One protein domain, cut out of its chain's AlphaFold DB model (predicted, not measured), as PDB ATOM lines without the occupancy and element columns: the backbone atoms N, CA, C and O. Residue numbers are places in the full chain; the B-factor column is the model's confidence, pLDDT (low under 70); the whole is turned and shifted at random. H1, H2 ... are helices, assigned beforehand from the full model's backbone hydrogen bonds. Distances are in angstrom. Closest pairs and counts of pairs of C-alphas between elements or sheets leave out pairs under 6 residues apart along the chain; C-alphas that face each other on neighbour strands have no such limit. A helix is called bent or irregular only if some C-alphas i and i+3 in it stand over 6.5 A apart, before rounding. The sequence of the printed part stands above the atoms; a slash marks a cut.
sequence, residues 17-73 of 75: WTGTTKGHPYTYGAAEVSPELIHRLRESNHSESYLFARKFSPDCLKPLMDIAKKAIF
ATOM      1  N   TRP A  17     -22.813  36.738  28.368       92.12
ATOM      2  CA  TRP A  17     -22.785  37.544  27.142       92.12
ATOM      3  C   TRP A  17     -24.077  38.340  26.898       92.12
ATOM      4  O   TRP A  17     -24.203  39.022  25.879       92.12
ATOM      5  N   THR A  18     -25.033  38.288  27.827       90.56
ATOM      6  CA  THR A  18     -26.315  38.987  27.707       90.56
ATOM      7  C   THR A  18     -26.123  40.502  27.696       90.56
ATOM      8  O   THR A  18     -25.399  41.048  28.527       90.56
ATOM      9  N   GLY A  19     -26.782  41.189  26.757       83.88
ATOM     10  CA  GLY A  19     -26.772  42.656  26.674       83.88
ATOM     11  C   GLY A  19     -25.406  43.262  26.342       83.88
ATOM     12  O   GLY A  19     -25.171  44.441  26.598       83.88
ATOM     13  N   THR A  20     -24.481  42.463  25.807       82.62
ATOM     14  CA  THR A  20     -23.118  42.916  25.536       82.62
ATOM     15  C   THR A  20     -23.026  43.738  24.258       82.62
ATOM     16  O   THR A  20     -23.679  43.460  23.256       82.62
ATOM     17  N   THR A  21     -22.177  44.764  24.286       75.44
ATOM     18  CA  THR A  21     -21.814  45.575  23.119       75.44
ATOM     19  C   THR A  21     -20.293  45.561  22.973       75.44
ATOM     20  O   THR A  21     -19.566  45.476  23.964       75.44
ATOM     21  N   LYS A  22     -19.786  45.601  21.733       84.00
ATOM     22  CA  LYS A  22     -18.339  45.661  21.424       84.00
ATOM     23  C   LYS A  22     -17.496  44.467  21.918       84.00
ATOM     24  O   LYS A  22     -16.299  44.610  22.127       84.00
ATOM     25  N   GLY A  23     -18.096  43.286  22.092       86.31
ATOM     26  CA  GLY A  23     -17.346  42.052  22.366       86.31
ATOM     27  C   GLY A  23     -16.821  41.905  23.800       86.31
ATOM     28  O   GLY A  23     -15.955  41.070  24.051       86.31
ATOM     29  N   HIS A  24     -17.349  42.673  24.755       89.06
ATOM     30  CA  HIS A  24     -17.038  42.494  26.174       89.06
ATOM     31  C   HIS A  24     -18.175  41.762  26.892       89.06
ATOM     32  O   HIS A  24     -19.314  42.174  26.708       89.06
ATOM     33  N   PRO A  25     -17.903  40.768  27.762       93.31
ATOM     34  CA  PRO A  25     -18.941  40.106  28.559       93.31
ATOM     35  C   PRO A  25     -19.700  41.093  29.458       93.31
ATOM     36  O   PRO A  25     -19.255  42.221  29.651       93.31
ATOM     37  N   TYR A  26     -20.802  40.692  30.075       94.94
ATOM     38  CA  TYR A  26     -21.450  41.470  31.132       94.94
ATOM     39  C   TYR A  26     -20.543  41.565  32.373       94.94
ATOM     40  O   TYR A  26     -19.910  40.571  32.725       94.94
ATOM     41  N   THR A  27     -20.452  42.741  33.012       95.38
ATOM     42  CA  THR A  27     -19.711  42.909  34.277       95.38
ATOM     43  C   THR A  27     -20.681  42.931  35.451       95.38
ATOM     44  O   THR A  27     -21.488  43.850  35.518       95.38
ATOM     45  N   TYR A  28     -20.549  41.989  36.384       96.62
ATOM     46  CA  TYR A  28     -21.299  41.983  37.641       96.62
ATOM     47  C   TYR A  28     -20.732  43.003  38.629       96.62
ATOM     48  O   TYR A  28     -19.519  43.003  38.868       96.62
ATOM     49  N   GLY A  29     -21.607  43.821  39.209       97.31
ATOM     50  CA  GLY A  29     -21.300  44.765  40.284       97.31
ATOM     51  C   GLY A  29     -21.486  44.178  41.685       97.31
ATOM     52  O   GLY A  29     -22.165  43.166  41.871       97.31
ATOM     53  N   ALA A  30     -20.934  44.847  42.703       97.62
ATOM     54  CA  ALA A  30     -20.993  44.377  44.091       97.62
ATOM     55  C   ALA A  30     -22.430  44.185  44.611       97.62
ATOM     56  O   ALA A  30     -22.686  43.256  45.369       97.62
ATOM     57  N   ALA A  31     -23.373  45.025  44.171       97.19
ATOM     58  CA  ALA A  31     -24.783  44.948  44.565       97.19
ATOM     59  C   ALA A  31     -25.519  43.713  44.011       97.19
ATOM     60  O   ALA A  31     -26.571  43.347  44.526       97.19
ATOM     61  N   GLU A  32     -24.983  43.075  42.969       97.25
ATOM     62  CA  GLU A  32     -25.562  41.865  42.380       97.25
ATOM     63  C   GLU A  32     -25.062  40.588  43.061       97.25
ATOM     64  O   GLU A  32     -25.634  39.516  42.860       97.25
ATOM     65  N   VAL A  33     -23.981  40.678  43.843       96.31
ATOM     66  CA  VAL A  33     -23.373  39.518  44.491       96.31
ATOM     67  C   VAL A  33     -24.314  38.984  45.567       96.31
ATOM     68  O   VAL A  33     -24.483  39.577  46.631       96.31
ATOM     69  N   SER A  34     -24.895  37.819  45.291       95.00
ATOM     70  CA  SER A  34     -25.781  37.107  46.205       95.00
ATOM     71  C   SER A  34     -25.598  35.587  46.078       95.00
ATOM     72  O   SER A  34     -25.121  35.115  45.039       95.00
ATOM     73  N   PRO A  35     -25.979  34.788  47.092       93.56
ATOM     74  CA  PRO A  35     -25.984  33.327  46.981       93.56
ATOM     75  C   PRO A  35     -26.774  32.822  45.763       93.56
ATOM     76  O   PRO A  35     -26.318  31.926  45.057       93.56
ATOM     77  N   GLU A  36     -27.914  33.443  45.458       94.50
ATOM     78  CA  GLU A  36     -28.771  33.090  44.321       94.50
ATOM     79  C   GLU A  36     -28.079  33.361  42.981       94.50
ATOM     80  O   GLU A  36     -28.255  32.609  42.020       94.50
ATOM     81  N   LEU A  37     -27.276  34.428  42.887       95.06
ATOM     82  CA  LEU A  37     -26.424  34.643  41.721       95.06
ATOM     83  C   LEU A  37     -25.396  33.511  41.583       95.06
ATOM     84  O   LEU A  37     -25.250  32.974  40.487       95.06
ATOM     85  N   ILE A  38     -24.713  33.123  42.666       93.81
ATOM     86  CA  ILE A  38     -23.701  32.052  42.628       93.81
ATOM     87  C   ILE A  38     -24.316  30.715  42.199       93.81
ATOM     88  O   ILE A  38     -23.745  30.042  41.342       93.81
ATOM     89  N   HIS A  39     -25.492  30.355  42.720       92.06
ATOM     90  CA  HIS A  39     -26.193  29.137  42.306       92.06
ATOM     91  C   HIS A  39     -26.533  29.153  40.811       92.06
ATOM     92  O   HIS A  39     -26.168  28.221  40.097       92.06
ATOM     93  N   ARG A  40     -27.105  30.252  40.303       93.75
ATOM     94  CA  ARG A  40     -27.396  30.400  38.864       93.75
ATOM     95  C   ARG A  40     -26.148  30.363  37.983       93.75
ATOM     96  O   ARG A  40     -26.213  29.951  36.831       93.75
ATOM     97  N   LEU A  41     -25.006  30.831  38.486       93.88
ATOM     98  CA  LEU A  41     -23.748  30.796  37.739       93.88
ATOM     99  C   LEU A  41     -23.154  29.388  37.634       93.88
ATOM    100  O   LEU A  41     -22.409  29.143  36.686       93.88
ATOM    101  N   ARG A  42     -23.478  28.486  38.570       91.38
ATOM    102  CA  ARG A  42     -23.051  27.077  38.552       91.38
ATOM    103  C   ARG A  42     -23.868  26.225  37.581       91.38
ATOM    104  O   ARG A  42     -23.339  25.245  37.058       91.38
ATOM    105  N   GLU A  43     -25.120  26.600  37.322       91.00
ATOM    106  CA  GLU A  43     -25.998  25.896  36.383       91.00
ATOM    107  C   GLU A  43     -25.387  25.848  34.980       91.00
ATOM    108  O   GLU A  43     -25.023  26.875  34.396       91.00
ATOM    109  N   SER A  44     -25.286  24.641  34.428       86.56
ATOM    110  CA  SER A  44     -24.799  24.406  33.076       86.56
ATOM    111  C   SER A  44     -25.832  23.623  32.265       86.56
ATOM    112  O   SER A  44     -26.687  22.930  32.808       86.56
ATOM    113  N   ASN A  45     -25.722  23.729  30.941       82.88
ATOM    114  CA  ASN A  45     -26.503  22.920  30.003       82.88
ATOM    115  C   ASN A  45     -25.787  21.603  29.637       82.88
ATOM    116  O   ASN A  45     -26.197  20.920  28.699       82.88
ATOM    117  N   HIS A  46     -24.683  21.288  30.315       81.25
ATOM    118  CA  HIS A  46     -23.862  20.097  30.099       81.25
ATOM    119  C   HIS A  46     -23.965  19.168  31.317       81.25
ATOM    120  O   HIS A  46     -24.679  19.468  32.269       81.25
ATOM    121  N   SER A  47     -23.271  18.026  31.294       77.81
ATOM    122  CA  SER A  47     -23.304  17.079  32.417       77.81
ATOM    123  C   SER A  47     -22.716  17.657  33.710       77.81
ATOM    124  O   SER A  47     -23.144  17.266  34.789       77.81
ATOM    125  N   GLU A  48     -21.783  18.610  33.606       82.06
ATOM    126  CA  GLU A  48     -21.033  19.156  34.742       82.06
ATOM    127  C   GLU A  48     -21.374  20.617  35.020       82.06
ATOM    128  O   GLU A  48     -21.517  21.414  34.090       82.06
ATOM    129  N   SER A  49     -21.425  21.008  36.295       87.38
ATOM    130  CA  SER A  49     -21.564  22.413  36.698       87.38
ATOM    131  C   SER A  49     -20.383  23.276  36.244       87.38
ATOM    132  O   SER A  49     -19.250  22.810  36.102       87.38
ATOM    133  N   TYR A  50     -20.617  24.582  36.091       91.56
ATOM    134  CA  TYR A  50     -19.513  25.534  35.983       91.56
ATOM    135  C   TYR A  50     -18.785  25.653  37.326       91.56
ATOM    136  O   TYR A  50     -19.413  25.820  38.371       91.56
ATOM    137  N   LEU A  51     -17.453  25.622  37.284       90.44
ATOM    138  CA  LEU A  51     -16.592  25.787  38.462       90.44
ATOM    139  C   LEU A  51     -16.092  27.223  38.619       90.44
ATOM    140  O   LEU A  51     -15.740  27.654  39.714       90.44
ATOM    141  N   PHE A  52     -16.064  27.975  37.520       92.94
ATOM    142  CA  PHE A  52     -15.590  29.351  37.493       92.94
ATOM    143  C   PHE A  52     -16.637  30.263  36.864       92.94
ATOM    144  O   PHE A  52     -17.366  29.868  35.959       92.94
ATOM    145  N   ALA A  53     -16.662  31.522  37.288       95.06
ATOM    146  CA  ALA A  53     -17.397  32.591  36.627       95.06
ATOM    147  C   ALA A  53     -16.494  33.818  36.524       95.06
ATOM    148  O   ALA A  53     -15.616  34.023  37.365       95.06
ATOM    149  N   ARG A  54     -16.683  34.640  35.487       95.31
ATOM    150  CA  ARG A  54     -15.822  35.808  35.265       95.31
ATOM    151  C   ARG A  54     -16.581  37.095  34.996       95.31
ATOM    152  O   ARG A  54     -17.732  37.094  34.573       95.31
ATOM    153  N   LYS A  55     -15.796  38.165  35.126       95.94
ATOM    154  CA  LYS A  55     -16.133  39.577  34.940       95.94
ATOM    155  C   LYS A  55     -16.972  40.140  36.086       95.94
ATOM    156  O   LYS A  55     -18.057  40.664  35.896       95.94
ATOM    157  N   PHE A  56     -16.410  40.051  37.282       96.75
ATOM    158  CA  PHE A  56     -16.837  40.834  38.433       96.75
ATOM    159  C   PHE A  56     -16.008  42.119  38.487       96.75
ATOM    160  O   PHE A  56     -14.822  42.098  38.137       96.75
ATOM    161  N   SER A  57     -16.611  43.232  38.891       97.31
ATOM    162  CA  SER A  57     -15.864  44.448  39.205       97.31
ATOM    163  C   SER A  57     -15.017  44.264  40.480       97.31
ATOM    164  O   SER A  57     -15.290  43.370  41.285       97.31
ATOM    165  N   PRO A  58     -13.950  45.063  40.680       97.75
ATOM    166  CA  PRO A  58     -13.029  44.869  41.808       97.75
ATOM    167  C   PRO A  58     -13.683  44.961  43.197       97.75
ATOM    168  O   PRO A  58     -13.269  44.277  44.130       97.75
ATOM    169  N   ASP A  59     -14.724  45.778  43.334       97.56
ATOM    170  CA  ASP A  59     -15.517  45.960  44.554       97.56
ATOM    171  C   ASP A  59     -16.352  44.725  44.939       97.56
ATOM    172  O   ASP A  59     -16.776  44.610  46.090       97.56
ATOM    173  N   CYS A  60     -16.517  43.747  44.040       97.69
ATOM    174  CA  CYS A  60     -17.167  42.470  44.346       97.69
ATOM    175  C   CYS A  60     -16.362  41.585  45.303       97.69
ATOM    176  O   CYS A  60     -16.924  40.643  45.859       97.69
ATOM    177  N   LEU A  61     -15.064  41.850  45.511       96.12
ATOM    178  CA  LEU A  61     -14.214  40.985  46.333       96.12
ATOM    179  C   LEU A  61     -14.790  40.788  47.739       96.12
ATOM    180  O   LEU A  61     -14.924  39.655  48.195       96.12
ATOM    181  N   LYS A  62     -15.165  41.877  48.415       96.44
ATOM    182  CA  LYS A  62     -15.696  41.810  49.781       96.44
ATOM    183  C   LYS A  62     -16.993  40.987  49.875       96.44
ATOM    184  O   LYS A  62     -16.975  39.993  50.598       96.44
ATOM    185  N   PRO A  63     -18.077  41.307  49.138       96.00
ATOM    186  CA  PRO A  63     -19.311  40.529  49.232       96.00
ATOM    187  C   PRO A  63     -19.135  39.071  48.783       96.00
ATOM    188  O   PRO A  63     -19.772  38.191  49.356       96.00
ATOM    189  N   LEU A  64     -18.242  38.780  47.827       95.44
ATOM    190  CA  LEU A  64     -17.925  37.399  47.436       95.44
ATOM    191  C   LEU A  64     -17.302  36.610  48.595       95.44
ATOM    192  O   LEU A  64     -17.711  35.479  48.860       95.44
ATOM    193  N   MET A  65     -16.345  37.209  49.309       95.12
ATOM    194  CA  MET A  65     -15.728  36.580  50.481       95.12
ATOM    195  C   MET A  65     -16.734  36.392  51.622       95.12
ATOM    196  O   MET A  65     -16.731  35.341  52.268       95.12
ATOM    197  N   ASP A  66     -17.637  37.356  51.826       94.69
ATOM    198  CA  ASP A  66     -18.667  37.299  52.871       94.69
ATOM    199  C   ASP A  66     -19.646  36.126  52.667       94.69
ATOM    200  O   ASP A  66     -20.077  35.485  53.634       94.69
ATOM    201  N   ILE A  67     -19.976  35.793  51.411       92.69
ATOM    202  CA  ILE A  67     -20.871  34.668  51.090       92.69
ATOM    203  C   ILE A  67     -20.137  33.337  50.884       92.69
ATOM    204  O   ILE A  67     -20.783  32.285  50.898       92.69
ATOM    205  N   ALA A  68     -18.807  33.341  50.742       90.81
ATOM    206  CA  ALA A  68     -18.038  32.159  50.350       90.81
ATOM    207  C   ALA A  68     -18.271  30.953  51.275       90.81
ATOM    208  O   ALA A  68     -18.557  29.846  50.820       90.81
ATOM    209  N   LYS A  69     -18.271  31.172  52.594       84.25
ATOM    210  CA  LYS A  69     -18.498  30.102  53.583       84.25
ATOM    211  C   LYS A  69     -19.914  29.510  53.552       84.25
ATOM    212  O   LYS A  69     -20.134  28.429  54.095       84.25
ATOM    213  N   LYS A  70     -20.888  30.228  52.987       81.81
ATOM    214  CA  LYS A  70     -22.296  29.805  52.935       81.81
ATOM    215  C   LYS A  70     -22.686  29.217  51.580       81.81
ATOM    216  O   LYS A  70     -23.491  28.299  51.569       81.81
ATOM    217  N   ALA A  71     -22.126  29.736  50.488       79.31
ATOM    218  CA  ALA A  71     -22.559  29.422  49.124       79.31
ATOM    219  C   ALA A  71     -21.456  28.840  48.219       79.31
ATOM    220  O   ALA A  71     -21.760  28.305  47.158       79.31
ATOM    221  N   ILE A  72     -20.175  28.957  48.598       73.25
ATOM    222  CA  ILE A  72     -19.042  28.496  47.774       73.25
ATOM    223  C   ILE A  72     -18.397  27.239  48.367       73.25
ATOM    224  O   ILE A  72     -18.068  26.331  47.619       73.25
ATOM    225  N   PHE A  73     -18.250  27.159  49.694       75.44
ATOM    226  CA  PHE A  73     -17.547  26.059  50.377       75.44
ATOM    227  C   PHE A  73     -18.466  25.017  51.039       75.44
ATOM    228  O   PHE A  73     -18.020  24.308  51.938       75.44
TER     229      PHE A  73
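AT A GLANCE: This is residues 17 to 73 of the 75 residues of an uncharacterized protein of Cannabis sativa (UniProt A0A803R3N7). Two helices, H1 then H2, meet at nearly a right angle where the first residue of H1 comes near the last part of H2, with a long lead-in, residues 17 to 34, and a long loop, residues 43 to 57, making the rest of a flat shape. The printed part has 57 residues, under half in named elements; the class is all helix, with no named strand. It is only just compact, close to loose, with a radius of gyration of the C-alphas of 12.2 A and spans of 36 by 32 by 14 A.

HOW THE PARTS SIT: Look at H1, residues 35 to 42, and H2, residues 58 to 72: they touch, through residues 67 to 72 alone of H2. Their closest C-alphas, of Pro 35 and Ala 71, are 5.6 A apart. Their lines are about perpendicular, at 88 degrees. Every O i to N i+4 pair is within hydrogen-bond range in H1, and 7 of 11 in H2.

IN THESE COORDINATES: Start at C-alpha 17, (-22.785, 37.544, 27.142). Find H1 at C-alpha 35, (-25.984, 33.327, 46.981); it runs 10.9 A. H2 runs 18.4 A to C-alpha 72, (-19.042, 28.496, 47.774), and is irregular: C-alphas 66 and 69 are 7.2 A apart.

THE WHOLE: The farthest C-alphas, of Lys 22 and Lys 69, are 35.7 A apart. The link from H1 to H2 is long, 15 residues. The printed part has no cut, and no printed residue is under 70 in pLDDT.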